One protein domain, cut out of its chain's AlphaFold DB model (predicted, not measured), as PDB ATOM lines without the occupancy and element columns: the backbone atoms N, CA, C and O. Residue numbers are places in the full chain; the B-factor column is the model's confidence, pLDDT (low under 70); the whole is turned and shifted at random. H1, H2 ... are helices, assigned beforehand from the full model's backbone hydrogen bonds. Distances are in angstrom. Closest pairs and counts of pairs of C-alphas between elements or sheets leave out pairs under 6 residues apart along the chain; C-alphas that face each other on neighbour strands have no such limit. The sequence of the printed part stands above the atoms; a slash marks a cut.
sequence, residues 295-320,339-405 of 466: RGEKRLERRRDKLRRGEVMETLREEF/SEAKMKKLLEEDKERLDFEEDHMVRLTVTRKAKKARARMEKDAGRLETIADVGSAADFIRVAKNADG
ATOM      1  N   ARG A 295      -3.305  47.642 -37.238       71.25
ATOM      2  CA  ARG A 295      -3.711  48.919 -36.618       71.25
ATOM      3  C   ARG A 295      -4.451  48.720 -35.292       71.25
ATOM      4  O   ARG A 295      -4.266  49.532 -34.383       71.25
ATOM      5  N   GLY A 296      -5.267  47.673 -35.182       75.94
ATOM      6  CA  GLY A 296      -5.942  47.269 -33.948       75.94
ATOM      7  C   GLY A 296      -4.945  46.850 -32.870       75.94
ATOM      8  O   GLY A 296      -4.964  47.404 -31.772       75.94
ATOM      9  N   GLU A 297      -4.008  45.969 -33.210       76.50
ATOM     10  CA  GLU A 297      -2.941  45.512 -32.320       76.50
ATOM     11  C   GLU A 297      -2.071  46.676 -31.839       76.50
ATOM     12  O   GLU A 297      -1.953  46.894 -30.636       76.50
ATOM     13  N   LYS A 298      -1.596  47.540 -32.745       82.12
ATOM     14  CA  LYS A 298      -0.835  48.747 -32.376       82.12
ATOM     15  C   LYS A 298      -1.635  49.731 -31.507       82.12
ATOM     16  O   LYS A 298      -1.053  50.490 -30.731       82.12
ATOM     17  N   ARG A 299      -2.975  49.746 -31.598       79.81
ATOM     18  CA  ARG A 299      -3.857  50.515 -30.690       79.81
ATOM     19  C   ARG A 299      -3.969  49.841 -29.318       79.81
ATOM     20  O   ARG A 299      -3.990  50.556 -28.317       79.81
ATOM     21  N   LEU A 300      -4.021  48.508 -29.257       77.00
ATOM     22  CA  LEU A 300      -4.041  47.731 -28.012       77.00
ATOM     23  C   LEU A 300      -2.700  47.785 -27.279       77.00
ATOM     24  O   LEU A 300      -2.689  48.060 -26.080       77.00
ATOM     25  N   GLU A 301      -1.585  47.629 -27.992       80.38
ATOM     26  CA  GLU A 301      -0.228  47.800 -27.473       80.38
ATOM     27  C   GLU A 301      -0.089  49.179 -26.827       80.38
ATOM     28  O   GLU A 301       0.153  49.269 -25.627       80.38
ATOM     29  N   ARG A 302      -0.396  50.260 -27.561       82.12
ATOM     30  CA  ARG A 302      -0.396  51.636 -27.028       82.12
ATOM     31  C   ARG A 302      -1.307  51.843 -25.814       82.12
ATOM     32  O   ARG A 302      -1.055  52.764 -25.042       82.12
ATOM     33  N   ARG A 303      -2.373  51.053 -25.640       78.69
ATOM     34  CA  ARG A 303      -3.233  51.107 -24.440       78.69
ATOM     35  C   ARG A 303      -2.601  50.353 -23.276       78.69
ATOM     36  O   ARG A 303      -2.458  50.937 -22.207       78.69
ATOM     37  N   ARG A 304      -2.118  49.128 -23.492       81.12
ATOM     38  CA  ARG A 304      -1.323  48.363 -22.516       81.12
ATOM     39  C   ARG A 304      -0.118  49.169 -22.023       81.12
ATOM     40  O   ARG A 304       0.132  49.226 -20.825       81.12
ATOM     41  N   ASP A 305       0.580  49.850 -22.922       81.88
ATOM     42  CA  ASP A 305       1.749  50.670 -22.608       81.88
ATOM     43  C   ASP A 305       1.412  51.968 -21.858       81.88
ATOM     44  O   ASP A 305       2.237  52.454 -21.086       81.88
ATOM     45  N   LYS A 306       0.198  52.509 -22.032       79.69
ATOM     46  CA  LYS A 306      -0.328  53.598 -21.193       79.69
ATOM     47  C   LYS A 306      -0.719  53.112 -19.802       79.69
ATOM     48  O   LYS A 306      -0.417  53.801 -18.843       79.69
ATOM     49  N   LEU A 307      -1.335  51.932 -19.682       79.62
ATOM     50  CA  LEU A 307      -1.672  51.344 -18.380       79.62
ATOM     51  C   LEU A 307      -0.413  51.020 -17.566       79.62
ATOM     52  O   LEU A 307      -0.363  51.305 -16.376       79.62
ATOM     53  N   ARG A 308       0.631  50.481 -18.211       80.06
ATOM     54  CA  ARG A 308       1.930  50.199 -17.568       80.06
ATOM     55  C   ARG A 308       2.671  51.461 -17.115       80.06
ATOM     56  O   ARG A 308       3.413  51.381 -16.146       80.06
ATOM     57  N   ARG A 309       2.472  52.589 -17.807       80.75
ATOM     58  CA  ARG A 309       2.961  53.933 -17.433       80.75
ATOM     59  C   ARG A 309       1.876  54.778 -16.740       80.75
ATOM     60  O   ARG A 309       1.919  56.004 -16.797       80.75
ATOM     61  N   GLY A 310       0.845  54.137 -16.190       82.12
ATOM     62  CA  GLY A 310      -0.252  54.815 -15.508       82.12
ATOM     63  C   GLY A 310       0.099  55.073 -14.048       82.12
ATOM     64  O   GLY A 310       0.684  54.204 -13.409       82.12
ATOM     65  N   GLU A 311      -0.332  56.219 -13.518       76.88
ATOM     66  CA  GLU A 311      -0.043  56.698 -12.153       76.88
ATOM     67  C   GLU A 311      -0.267  55.603 -11.087       76.88
ATOM     68  O   GLU A 311       0.610  55.347 -10.277       76.88
ATOM     69  N   VAL A 312      -1.367  54.843 -11.173       80.88
ATOM     70  CA  VAL A 312      -1.682  53.725 -10.253       80.88
ATOM     71  C   VAL A 312      -0.677  52.562 -10.325       80.88
ATOM     72  O   VAL A 312      -0.379  51.936  -9.313       80.88
ATOM     73  N   MET A 313      -0.164  52.229 -11.514       81.81
ATOM     74  CA  MET A 313       0.831  51.158 -11.667       81.81
ATOM     75  C   MET A 313       2.235  51.640 -11.293       81.81
ATOM     76  O   MET A 313       3.073  50.828 -10.908       81.81
ATOM     77  N   GLU A 314       2.482  52.946 -11.394       79.31
ATOM     78  CA  GLU A 314       3.710  53.592 -10.942       79.31
ATOM     79  C   GLU A 314       3.776  53.634  -9.410       79.31
ATOM     80  O   GLU A 314       4.740  53.113  -8.856       79.31
ATOM     81  N   THR A 315       2.717  54.086  -8.723       81.38
ATOM     82  CA  THR A 315       2.664  54.088  -7.247       81.38
ATOM     83  C   THR A 315       2.759  52.678  -6.668       81.38
ATOM     84  O   THR A 315       3.508  52.449  -5.726       81.38
ATOM     85  N   LEU A 316       2.088  51.685  -7.271       84.25
ATOM     86  CA  LEU A 316       2.254  50.280  -6.871       84.25
ATOM     87  C   LEU A 316       3.691  49.776  -7.097       84.25
ATOM     88  O   LEU A 316       4.186  48.944  -6.342       84.25
ATOM     89  N   ARG A 317       4.387  50.261  -8.130       85.00
ATOM     90  CA  ARG A 317       5.788  49.890  -8.382       85.00
ATOM     91  C   ARG A 317       6.755  50.547  -7.395       85.00
ATOM     92  O   ARG A 317       7.813  49.978  -7.149       85.00
ATOM     93  N   GLU A 318       6.394  51.703  -6.849       82.44
ATOM     94  CA  GLU A 318       7.130  52.401  -5.790       82.44
ATOM     95  C   GLU A 318       6.891  51.745  -4.423       82.44
ATOM     96  O   GLU A 318       7.852  51.418  -3.735       82.44
ATOM     97  N   GLU A 319       5.638  51.446  -4.062       86.56
ATOM     98  CA  GLU A 319       5.284  50.801  -2.785       86.56
ATOM     99  C   GLU A 319       5.854  49.379  -2.637       86.56
ATOM    100  O   GLU A 319       6.277  48.987  -1.549       86.56
ATOM    101  N   PHE A 320       5.870  48.597  -3.723       88.00
ATOM    102  CA  PHE A 320       6.395  47.224  -3.736       88.00
ATOM    103  C   PHE A 320       7.839  47.123  -4.267       88.00
ATOM    104  O   PHE A 320       8.358  46.015  -4.433       88.00
ATOM    105  N   SER A 339       0.402  68.820  -6.713       59.66
ATOM    106  CA  SER A 339       0.416  67.382  -6.401       59.66
ATOM    107  C   SER A 339       1.714  66.713  -6.873       59.66
ATOM    108  O   SER A 339       2.066  66.828  -8.052       59.66
ATOM    109  N   GLU A 340       2.363  65.969  -5.981       64.50
ATOM    110  CA  GLU A 340       3.699  65.378  -6.148       64.50
ATOM    111  C   GLU A 340       3.852  64.552  -7.439       64.50
ATOM    112  O   GLU A 340       4.741  64.835  -8.241       64.50
ATOM    113  N   ALA A 341       2.905  63.659  -7.745       63.81
ATOM    114  CA  ALA A 341       2.906  62.856  -8.975       63.81
ATOM    115  C   ALA A 341       2.885  63.699 -10.273       63.81
ATOM    116  O   ALA A 341       3.636  63.449 -11.220       63.81
ATOM    117  N   LYS A 342       2.082  64.771 -10.329       65.19
ATOM    118  CA  LYS A 342       2.037  65.668 -11.505       65.19
ATOM    119  C   LYS A 342       3.247  66.598 -11.573       65.19
ATOM    120  O   LYS A 342       3.654  66.981 -12.670       65.19
ATOM    121  N   MET A 343       3.854  66.920 -10.429       69.38
ATOM    122  CA  MET A 343       5.151  67.591 -10.388       69.38
ATOM    123  C   MET A 343       6.247  66.675 -10.950       69.38
ATOM    124  O   MET A 343       6.990  67.116 -11.823       69.38
ATOM    125  N   LYS A 344       6.292  65.398 -10.546       75.88
ATOM    126  CA  LYS A 344       7.224  64.380 -11.062       75.88
ATOM    127  C   LYS A 344       7.182  64.290 -12.591       75.88
ATOM    128  O   LYS A 344       8.223  64.414 -13.232       75.88
ATOM    129  N   LYS A 345       5.984  64.227 -13.181       77.44
ATOM    130  CA  LYS A 345       5.795  64.228 -14.643       77.44
ATOM    131  C   LYS A 345       6.302  65.499 -15.336       77.44
ATOM    132  O   LYS A 345       6.980  65.419 -16.353       77.44
ATOM    133  N   LEU A 346       6.018  66.684 -14.785       79.50
ATOM    134  CA  LEU A 346       6.541  67.948 -15.329       79.50
ATOM    135  C   LEU A 346       8.069  68.067 -15.194       79.50
ATOM    136  O   LEU A 346       8.693  68.780 -15.977       79.50
ATOM    137  N   LEU A 347       8.663  67.395 -14.202       81.12
ATOM    138  CA  LEU A 347      10.110  67.300 -14.027       81.12
ATOM    139  C   LEU A 347      10.745  66.299 -14.998       81.12
ATOM    140  O   LEU A 347      11.851  66.553 -15.460       81.12
ATOM    141  N   GLU A 348      10.067  65.198 -15.319       83.50
ATOM    142  CA  GLU A 348      10.488  64.244 -16.352       83.50
ATOM    143  C   GLU A 348      10.476  64.894 -17.742       83.50
ATOM    144  O   GLU A 348      11.509  64.912 -18.400       83.50
ATOM    145  N   GLU A 349       9.394  65.592 -18.114       84.44
ATOM    146  CA  GLU A 349       9.332  66.390 -19.356       84.44
ATOM    147  C   GLU A 349      10.411  67.494 -19.451       84.44
ATOM    148  O   GLU A 349      10.683  68.011 -20.538       84.44
ATOM    149  N   ASP A 350      10.965  67.939 -18.319       84.00
ATOM    150  CA  ASP A 350      12.085  68.885 -18.279       84.00
ATOM    151  C   ASP A 350      13.443  68.177 -18.362       84.00
ATOM    152  O   ASP A 350      14.337  68.719 -19.008       84.00
ATOM    153  N   LYS A 351      13.593  66.982 -17.770       88.50
ATOM    154  CA  LYS A 351      14.777  66.121 -17.946       88.50
ATOM    155  C   LYS A 351      14.925  65.713 -19.409       88.50
ATOM    156  O   LYS A 351      15.928  66.068 -20.002       88.50
ATOM    157  N   GLU A 352      13.884  65.152 -20.030       88.75
ATOM    158  CA  GLU A 352      13.903  64.737 -21.445       88.75
ATOM    159  C   GLU A 352      14.333  65.868 -22.398       88.75
ATOM    160  O   GLU A 352      14.974  65.629 -23.423       88.75
ATOM    161  N   ARG A 353      13.984  67.124 -22.077       89.50
ATOM    162  CA  ARG A 353      14.445  68.288 -22.848       89.50
ATOM    163  C   ARG A 353      15.908  68.615 -22.588       89.50
ATOM    164  O   ARG A 353      16.582  68.972 -23.542       89.50
ATOM    165  N   LEU A 354      16.379  68.536 -21.344       90.19
ATOM    166  CA  LEU A 354      17.794  68.727 -21.020       90.19
ATOM    167  C   LEU A 354      18.645  67.644 -21.684       90.19
ATOM    168  O   LEU A 354      19.566  67.993 -22.408       90.19
ATOM    169  N   ASP A 355      18.256  66.375 -21.547       93.69
ATOM    170  CA  ASP A 355      18.925  65.227 -22.163       93.69
ATOM    171  C   ASP A 355      19.035  65.426 -23.691       93.69
ATOM    172  O   ASP A 355      20.118  65.334 -24.261       93.69
ATOM    173  N   PHE A 356      17.946  65.841 -24.358       94.62
ATOM    174  CA  PHE A 356      17.982  66.180 -25.787       94.62
ATOM    175  C   PHE A 356      18.886  67.384 -26.112       94.62
ATOM    176  O   PHE A 356      19.614  67.346 -27.107       94.62
ATOM    177  N   GLU A 357      18.823  68.466 -25.322       94.62
ATOM    178  CA  GLU A 357      19.652  69.667 -25.518       94.62
ATOM    179  C   GLU A 357      21.149  69.389 -25.298       94.62
ATOM    180  O   GLU A 357      21.971  70.033 -25.952       94.62
ATOM    181  N   GLU A 358      21.493  68.446 -24.417       93.62
ATOM    182  CA  GLU A 358      22.855  67.985 -24.135       93.62
ATOM    183  C   GLU A 358      23.356  67.025 -25.228       93.62
ATOM    184  O   GLU A 358      24.390  67.302 -25.836       93.62
ATOM    185  N   ASP A 359      22.586  65.987 -25.580       96.44
ATOM    186  CA  ASP A 359      22.926  65.026 -26.647       96.44
ATOM    187  C   ASP A 359      23.137  65.707 -28.011       96.44
ATOM    188  O   ASP A 359      24.041  65.356 -28.772       96.44
ATOM    189  N   HIS A 360      22.294  66.692 -28.336       94.38
ATOM    190  CA  HIS A 360      22.313  67.379 -29.633       94.38
ATOM    191  C   HIS A 360      23.023  68.739 -29.581       94.38
ATOM    192  O   HIS A 360      23.144  69.397 -30.616       94.38
ATOM    193  N   MET A 361      23.476  69.182 -28.400       93.44
ATOM    194  CA  MET A 361      24.141  70.474 -28.151       93.44
ATOM    195  C   MET A 361      23.383  71.705 -28.704       93.44
ATOM    196  O   MET A 361      23.982  72.734 -29.035       93.44
ATOM    197  N   VAL A 362      22.050  71.626 -28.805       92.94
ATOM    198  CA  VAL A 362      21.176  72.654 -29.405       92.94
ATOM    199  C   VAL A 362      19.978  72.933 -28.503       92.94
ATOM    200  O   VAL A 362      19.141  72.066 -28.281       92.94
ATOM    201  N   ARG A 363      19.837  74.190 -28.058       91.12
ATOM    202  CA  ARG A 363      18.731  74.625 -27.187       91.12
ATOM    203  C   ARG A 363      17.375  74.659 -27.898       91.12
ATOM    204  O   ARG A 363      17.237  75.280 -28.956       91.12
ATOM    205  N   LEU A 364      16.340  74.115 -27.260       90.25
ATOM    206  CA  LEU A 364      14.972  74.094 -27.768       90.25
ATOM    207  C   LEU A 364      14.197  75.357 -27.366       90.25
ATOM    208  O   LEU A 364      13.878  75.617 -26.205       90.25
ATOM    209  N   THR A 365      13.800  76.155 -28.360       89.12
ATOM    210  CA  THR A 365      12.983  77.352 -28.104       89.12
ATOM    211  C   THR A 365      11.516  76.996 -27.828       89.12
ATOM    212  O   THR A 365      10.758  76.589 -28.710       89.12
ATOM    213  N   VAL A 366      11.063  77.197 -26.586       86.94
ATOM    214  CA  VAL A 366       9.662  76.933 -26.211       86.94
ATOM    215  C   VAL A 366       8.684  77.899 -26.892       86.94
ATOM    216  O   VAL A 366       8.733  79.121 -26.720       86.94
ATOM    217  N   THR A 367       7.715  77.358 -27.636       91.81
ATOM    218  CA  THR A 367       6.692  78.188 -28.291       91.81
ATOM    219  C   THR A 367       5.745  78.834 -27.270       91.81
ATOM    220  O   THR A 367       5.426  78.262 -26.224       91.81
ATOM    221  N   ARG A 368       5.182  80.008 -27.601       89.94
ATOM    222  CA  ARG A 368       4.153  80.667 -26.763       89.94
ATOM    223  C   ARG A 368       2.928  79.777 -26.498       89.94
ATOM    224  O   ARG A 368       2.286  79.934 -25.461       89.94
ATOM    225  N   LYS A 369       2.604  78.856 -27.415       89.69
ATOM    226  CA  LYS A 369       1.521  77.873 -27.243       89.69
ATOM    227  C   LYS A 369       1.905  76.814 -26.204       89.69
ATOM    228  O   LYS A 369       1.149  76.632 -25.256       89.69
ATOM    229  N   ALA A 370       3.091  76.211 -26.326       86.12
ATOM    230  CA  ALA A 370       3.609  75.234 -25.365       86.12
ATOM    231  C   ALA A 370       3.731  75.830 -23.951       86.12
ATOM    232  O   ALA A 370       3.204  75.263 -22.998       86.12
ATOM    233  N   LYS A 371       4.292  77.042 -23.818       86.94
ATOM    234  CA  LYS A 371       4.387  77.741 -22.522       86.94
ATOM    235  C   LYS A 371       3.014  77.994 -21.878       86.94
ATOM    236  O   LYS A 371       2.878  77.874 -20.666       86.94
ATOM    237  N   LYS A 372       1.980  78.305 -22.674       88.19
ATOM    238  CA  LYS A 372       0.600  78.475 -22.180       88.19
ATOM    239  C   LYS A 372      -0.083  77.143 -21.841       88.19
ATOM    240  O   LYS A 372      -0.940  77.137 -20.965       88.19
ATOM    241  N   ALA A 373       0.264  76.049 -22.520       85.06
ATOM    242  CA  ALA A 373      -0.225  74.708 -22.196       85.06
ATOM    243  C   ALA A 373       0.390  74.199 -20.883       85.06
ATOM    244  O   ALA A 373      -0.350  73.829 -19.977       85.06
ATOM    245  N   ARG A 374       1.714  74.310 -20.720       82.75
ATOM    246  CA  ARG A 374       2.413  73.975 -19.468       82.75
ATOM    247  C   ARG A 374       1.870  74.769 -18.273       82.75
ATOM    248  O   ARG A 374       1.486  74.176 -17.278       82.75
ATOM    249  N   ALA A 375       1.705  76.086 -18.419       84.19
ATOM    250  CA  ALA A 375       1.115  76.945 -17.382       84.19
ATOM    251  C   ALA A 375      -0.407  76.749 -17.161       84.19
ATOM    252  O   ALA A 375      -1.002  77.451 -16.339       84.19
ATOM    253  N   ARG A 376      -1.062  75.857 -17.925       82.50
ATOM    254  CA  ARG A 376      -2.395  75.318 -17.608       82.50
ATOM    255  C   ARG A 376      -2.257  74.029 -16.811       82.50
ATOM    256  O   ARG A 376      -2.745  74.005 -15.695       82.50
ATOM    257  N   MET A 377      -1.481  73.061 -17.307       74.62
ATOM    258  CA  MET A 377      -1.172  71.806 -16.599       74.62
ATOM    259  C   MET A 377      -0.703  72.050 -15.156       74.62
ATOM    260  O   MET A 377      -1.203  71.424 -14.232       74.62
ATOM    261  N   GLU A 378       0.186  73.024 -14.949       77.19
ATOM    262  CA  GLU A 378       0.696  73.442 -13.634       77.19
ATOM    263  C   GLU A 378      -0.395  74.002 -12.697       77.19
ATOM    264  O   GLU A 378      -0.332  73.814 -11.486       77.19
ATOM    265  N   LYS A 379      -1.426  74.662 -13.243       76.06
ATOM    266  CA  LYS A 379      -2.568  75.188 -12.470       76.06
ATOM    267  C   LYS A 379      -3.632  74.129 -12.220       76.06
ATOM    268  O   LYS A 379      -4.199  74.072 -11.133       76.06
ATOM    269  N   ASP A 380      -3.883  73.296 -13.220       66.75
ATOM    270  CA  ASP A 380      -4.834  72.192 -13.154       66.75
ATOM    271  C   ASP A 380      -4.316  71.088 -12.200       66.75
ATOM    272  O   ASP A 380      -5.112  70.422 -11.544       66.75
ATOM    273  N   ALA A 381      -2.994  70.975 -12.008       63.59
ATOM    274  CA  ALA A 381      -2.359  70.117 -10.999       63.59
ATOM    275  C   ALA A 381      -2.585  70.561  -9.536       63.59
ATOM    276  O   ALA A 381      -2.365  69.768  -8.624       63.59
ATOM    277  N   GLY A 382      -3.063  71.788  -9.296       59.06
ATOM    278  CA  GLY A 382      -3.573  72.218  -7.984       59.06
ATOM    279  C   GLY A 382      -5.043  71.841  -7.739       59.06
ATOM    280  O   GLY A 382      -5.581  72.119  -6.668       59.06
ATOM    281  N   ARG A 383      -5.729  71.238  -8.724       65.12
ATOM    282  CA  ARG A 383      -7.160  70.909  -8.665       65.12
ATOM    283  C   ARG A 383      -7.366  69.400  -8.492       65.12
ATOM    284  O   ARG A 383      -7.289  68.625  -9.449       65.12
ATOM    285  N   LEU A 384      -7.691  69.016  -7.255       54.53
ATOM    286  CA  LEU A 384      -7.874  67.632  -6.779       54.53
ATOM    287  C   LEU A 384      -8.852  66.790  -7.627       54.53
ATOM    288  O   LEU A 384      -8.696  65.580  -7.743       54.53
ATOM    289  N   GLU A 385      -9.816  67.438  -8.287       54.72
ATOM    290  CA  GLU A 385     -10.826  66.818  -9.164       54.72
ATOM    291  C   GLU A 385     -10.242  66.073 -10.386       54.72
ATOM    292  O   GLU A 385     -10.975  65.403 -11.106       54.72
ATOM    293  N   THR A 386      -8.929  66.170 -10.633       52.66
ATOM    294  CA  THR A 386      -8.229  65.503 -11.746       52.66
ATOM    295  C   THR A 386      -7.361  64.310 -11.322       52.66
ATOM    296  O   THR A 386      -6.532  63.857 -12.107       52.66
ATOM    297  N   ILE A 387      -7.505  63.798 -10.091       51.91
ATOM    298  CA  ILE A 387      -6.922  62.499  -9.668       51.91
ATOM    299  C   ILE A 387      -7.636  61.321 -10.361       51.91
ATOM    300  O   ILE A 387      -7.101  60.227 -10.504       51.91
ATOM    301  N   ALA A 388      -8.850  61.557 -10.849       50.91
ATOM    302  CA  ALA A 388      -9.694  60.564 -11.483       50.91
ATOM    303  C   ALA A 388      -9.399  60.415 -12.995       50.91
ATOM    304  O   ALA A 388     -10.277  60.670 -13.821       50.91
ATOM    305  N   ASP A 389      -8.203  59.938 -13.378       54.91
ATOM    306  CA  ASP A 389      -8.014  59.320 -14.709       54.91
ATOM    307  C   ASP A 389      -8.651  57.914 -14.728       54.91
ATOM    308  O   ASP A 389      -8.004  56.873 -14.857       54.91
ATOM    309  N   VAL A 390      -9.980  57.889 -14.562       51.81
ATOM    310  CA  VAL A 390     -10.818  56.673 -14.562       51.81
ATOM    311  C   VAL A 390     -10.806  55.990 -15.937       51.81
ATOM    312  O   VAL A 390     -11.177  54.820 -16.051       51.81
ATOM    313  N   GLY A 391     -10.296  56.676 -16.969       56.44
ATOM    314  CA  GLY A 391      -9.934  56.063 -18.244       56.44
ATOM    315  C   GLY A 391      -8.992  54.876 -18.049       56.44
ATOM    316  O   GLY A 391      -9.202  53.841 -18.676       56.44
ATOM    317  N   SER A 392      -8.046  54.969 -17.104       59.75
ATOM    318  CA  SER A 392      -7.156  53.866 -16.728       59.75
ATOM    319  C   SER A 392      -7.928  52.637 -16.238       59.75
ATOM    320  O   SER A 392      -7.687  51.543 -16.731       59.75
ATOM    321  N   ALA A 393      -8.923  52.787 -15.354       59.22
ATOM    322  CA  ALA A 393      -9.696  51.655 -14.827       59.22
ATOM    323  C   ALA A 393     -10.582  50.986 -15.898       59.22
ATOM    324  O   ALA A 393     -10.618  49.757 -16.005       59.22
ATOM    325  N   ALA A 394     -11.259  51.783 -16.732       67.19
ATOM    326  CA  ALA A 394     -12.046  51.265 -17.852       67.19
ATOM    327  C   ALA A 394     -11.160  50.568 -18.902       67.19
ATOM    328  O   ALA A 394     -11.531  49.522 -19.443       67.19
ATOM    329  N   ASP A 395      -9.966  51.104 -19.161       65.00
ATOM    330  CA  ASP A 395      -8.997  50.483 -20.055       65.00
ATOM    331  C   ASP A 395      -8.333  49.246 -19.435       65.00
ATOM    332  O   ASP A 395      -8.107  48.287 -20.171       65.00
ATOM    333  N   PHE A 396      -8.135  49.188 -18.114       64.31
ATOM    334  CA  PHE A 396      -7.682  47.992 -17.393       64.31
ATOM    335  C   PHE A 396      -8.684  46.847 -17.546       64.31
ATOM    336  O   PHE A 396      -8.303  45.747 -17.931       64.31
ATOM    337  N   ILE A 397      -9.980  47.122 -17.346       72.44
ATOM    338  CA  ILE A 397     -11.061  46.141 -17.544       72.44
ATOM    339  C   ILE A 397     -11.101  45.660 -19.001       72.44
ATOM    340  O   ILE A 397     -11.275  44.470 -19.251       72.44
ATOM    341  N   ARG A 398     -10.921  46.557 -19.978       68.38
ATOM    342  CA  ARG A 398     -10.889  46.195 -21.406       68.38
ATOM    343  C   ARG A 398      -9.633  45.393 -21.782       68.38
ATOM    344  O   ARG A 398      -9.733  44.468 -22.573       68.38
ATOM    345  N   VAL A 399      -8.463  45.715 -21.228       66.81
ATOM    346  CA  VAL A 399      -7.218  44.963 -21.479       66.81
ATOM    347  C   VAL A 399      -7.240  43.600 -20.781       66.81
ATOM    348  O   VAL A 399      -6.787  42.631 -21.381       66.81
ATOM    349  N   ALA A 400      -7.827  43.494 -19.585       68.88
ATOM    350  CA  ALA A 400      -8.062  42.220 -18.903       68.88
ATOM    351  C   ALA A 400      -9.031  41.324 -19.693       68.88
ATOM    352  O   ALA A 400      -8.679  40.200 -20.031       68.88
ATOM    353  N   LYS A 401     -10.191  41.855 -20.112       66.50
ATOM    354  CA  LYS A 401     -11.150  41.125 -20.965       66.50
ATOM    355  C   LYS A 401     -10.525  40.612 -22.266       66.50
ATOM    356  O   LYS A 401     -10.836  39.505 -22.688       66.50
ATOM    357  N   ASN A 402      -9.616  41.378 -22.869       64.56
ATOM    358  CA  ASN A 402      -8.894  40.955 -24.071       64.56
ATOM    359  C   ASN A 402      -7.771  39.932 -23.790       64.56
ATOM    360  O   ASN A 402      -7.286  39.306 -24.728       64.56
ATOM    361  N   ALA A 403      -7.337  39.763 -22.536       61.75
ATOM    362  CA  ALA A 403      -6.308  38.797 -22.144       61.75
ATOM    363  C   ALA A 403      -6.878  37.401 -21.826       61.75
ATOM    364  O   ALA A 403      -6.175  36.408 -22.010       61.75
ATOM    365  N   ASP A 404      -8.145  37.312 -21.404       50.97
ATOM    366  CA  ASP A 404      -8.785  36.059 -20.964       50.97
ATOM    367  C   ASP A 404      -9.197  35.107 -22.109       50.97
ATOM    368  O   ASP A 404      -9.706  34.012 -21.860       50.97
ATOM    369  N   GLY A 405      -8.969  35.478 -23.374       48.34
ATOM    370  CA  GLY A 405      -9.062  34.567 -24.525       48.34
ATOM    371  C   GLY A 405     -10.462  34.033 -24.861       48.34
ATOM    372  O   GLY A 405     -10.589  33.192 -25.752       48.34
TER     373      GLY A 405
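AT A GLANCE: This is residues 295 to 320 and 339 to 405 of the 466 residues of the protein "Ngdn protein" of Ectocarpus siliculosus (UniProt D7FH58). Look for a loose, open frame of two limbs: in one, the long helix H3 runs out and H4 folds back alongside it without close contact; in the other, H1 and H5 meet as a V where H1 ends and H5 begins. H2 leads on from the end of H1, and its first residue comes close to the start of H3. The printed part has 93 residues with five named helices, H1 to H5 in chain order, and no named strand: all helix. It is loose, with a radius of gyration of the C-alphas of 16.7 A and spans of 49 by 33 by 30 A.

IN THESE COORDINATES: Find C-alpha 340 at (3.699, 65.378, -6.148); from there H3, residues 340 to 359, runs 28.1 A to C-alpha 359 at (22.926, 65.026, -26.647). H4, residues 368 to 380, spans 18.4 A. H2, residues 311 to 319, spans 12.3 A, and H1, residues 295 to 308, 19.9 A. H5, residues 391 to 403, runs 18.1 A to C-alpha 403 at (-6.308, 38.797, -22.144).

HOW THE PARTS SIT: Start at H3: H4 is near it, with 8 pairs of C-alphas within 10 A. H2 is close to H3 but not clearly touching, about perpendicular at 88 degrees; their closest C-alphas, Glu 311 and Ala 341, are 7.5 A apart. H1 is close to H2 but not clearly touching, at a steep tilt of 43 degrees, with C-alphas 307 and 313 closest at 7.2 A. H1 and H5 touch, at a steep tilt of 59 degrees, opposite ways; the closest C-alphas, Leu 307 and Ser 392, are 6.3 A apart. H3 and H5 are apart. In H1, H2 and H5 every O i to N i+4 pair is within hydrogen-bond range; H3 has 15 of 16 and H4 8 of 9.

THE WHOLE: The farthest C-alphas, Met 361 and Gly 405, are 49.0 A apart. Residues 321 to 338 are not printed, leaving 21.2 A between C-alphas 320 and 339. Of the links printed whole, none is long. Look for pLDDT under 70 at residues 339 to 343, 380 to 396 and 398 to 405.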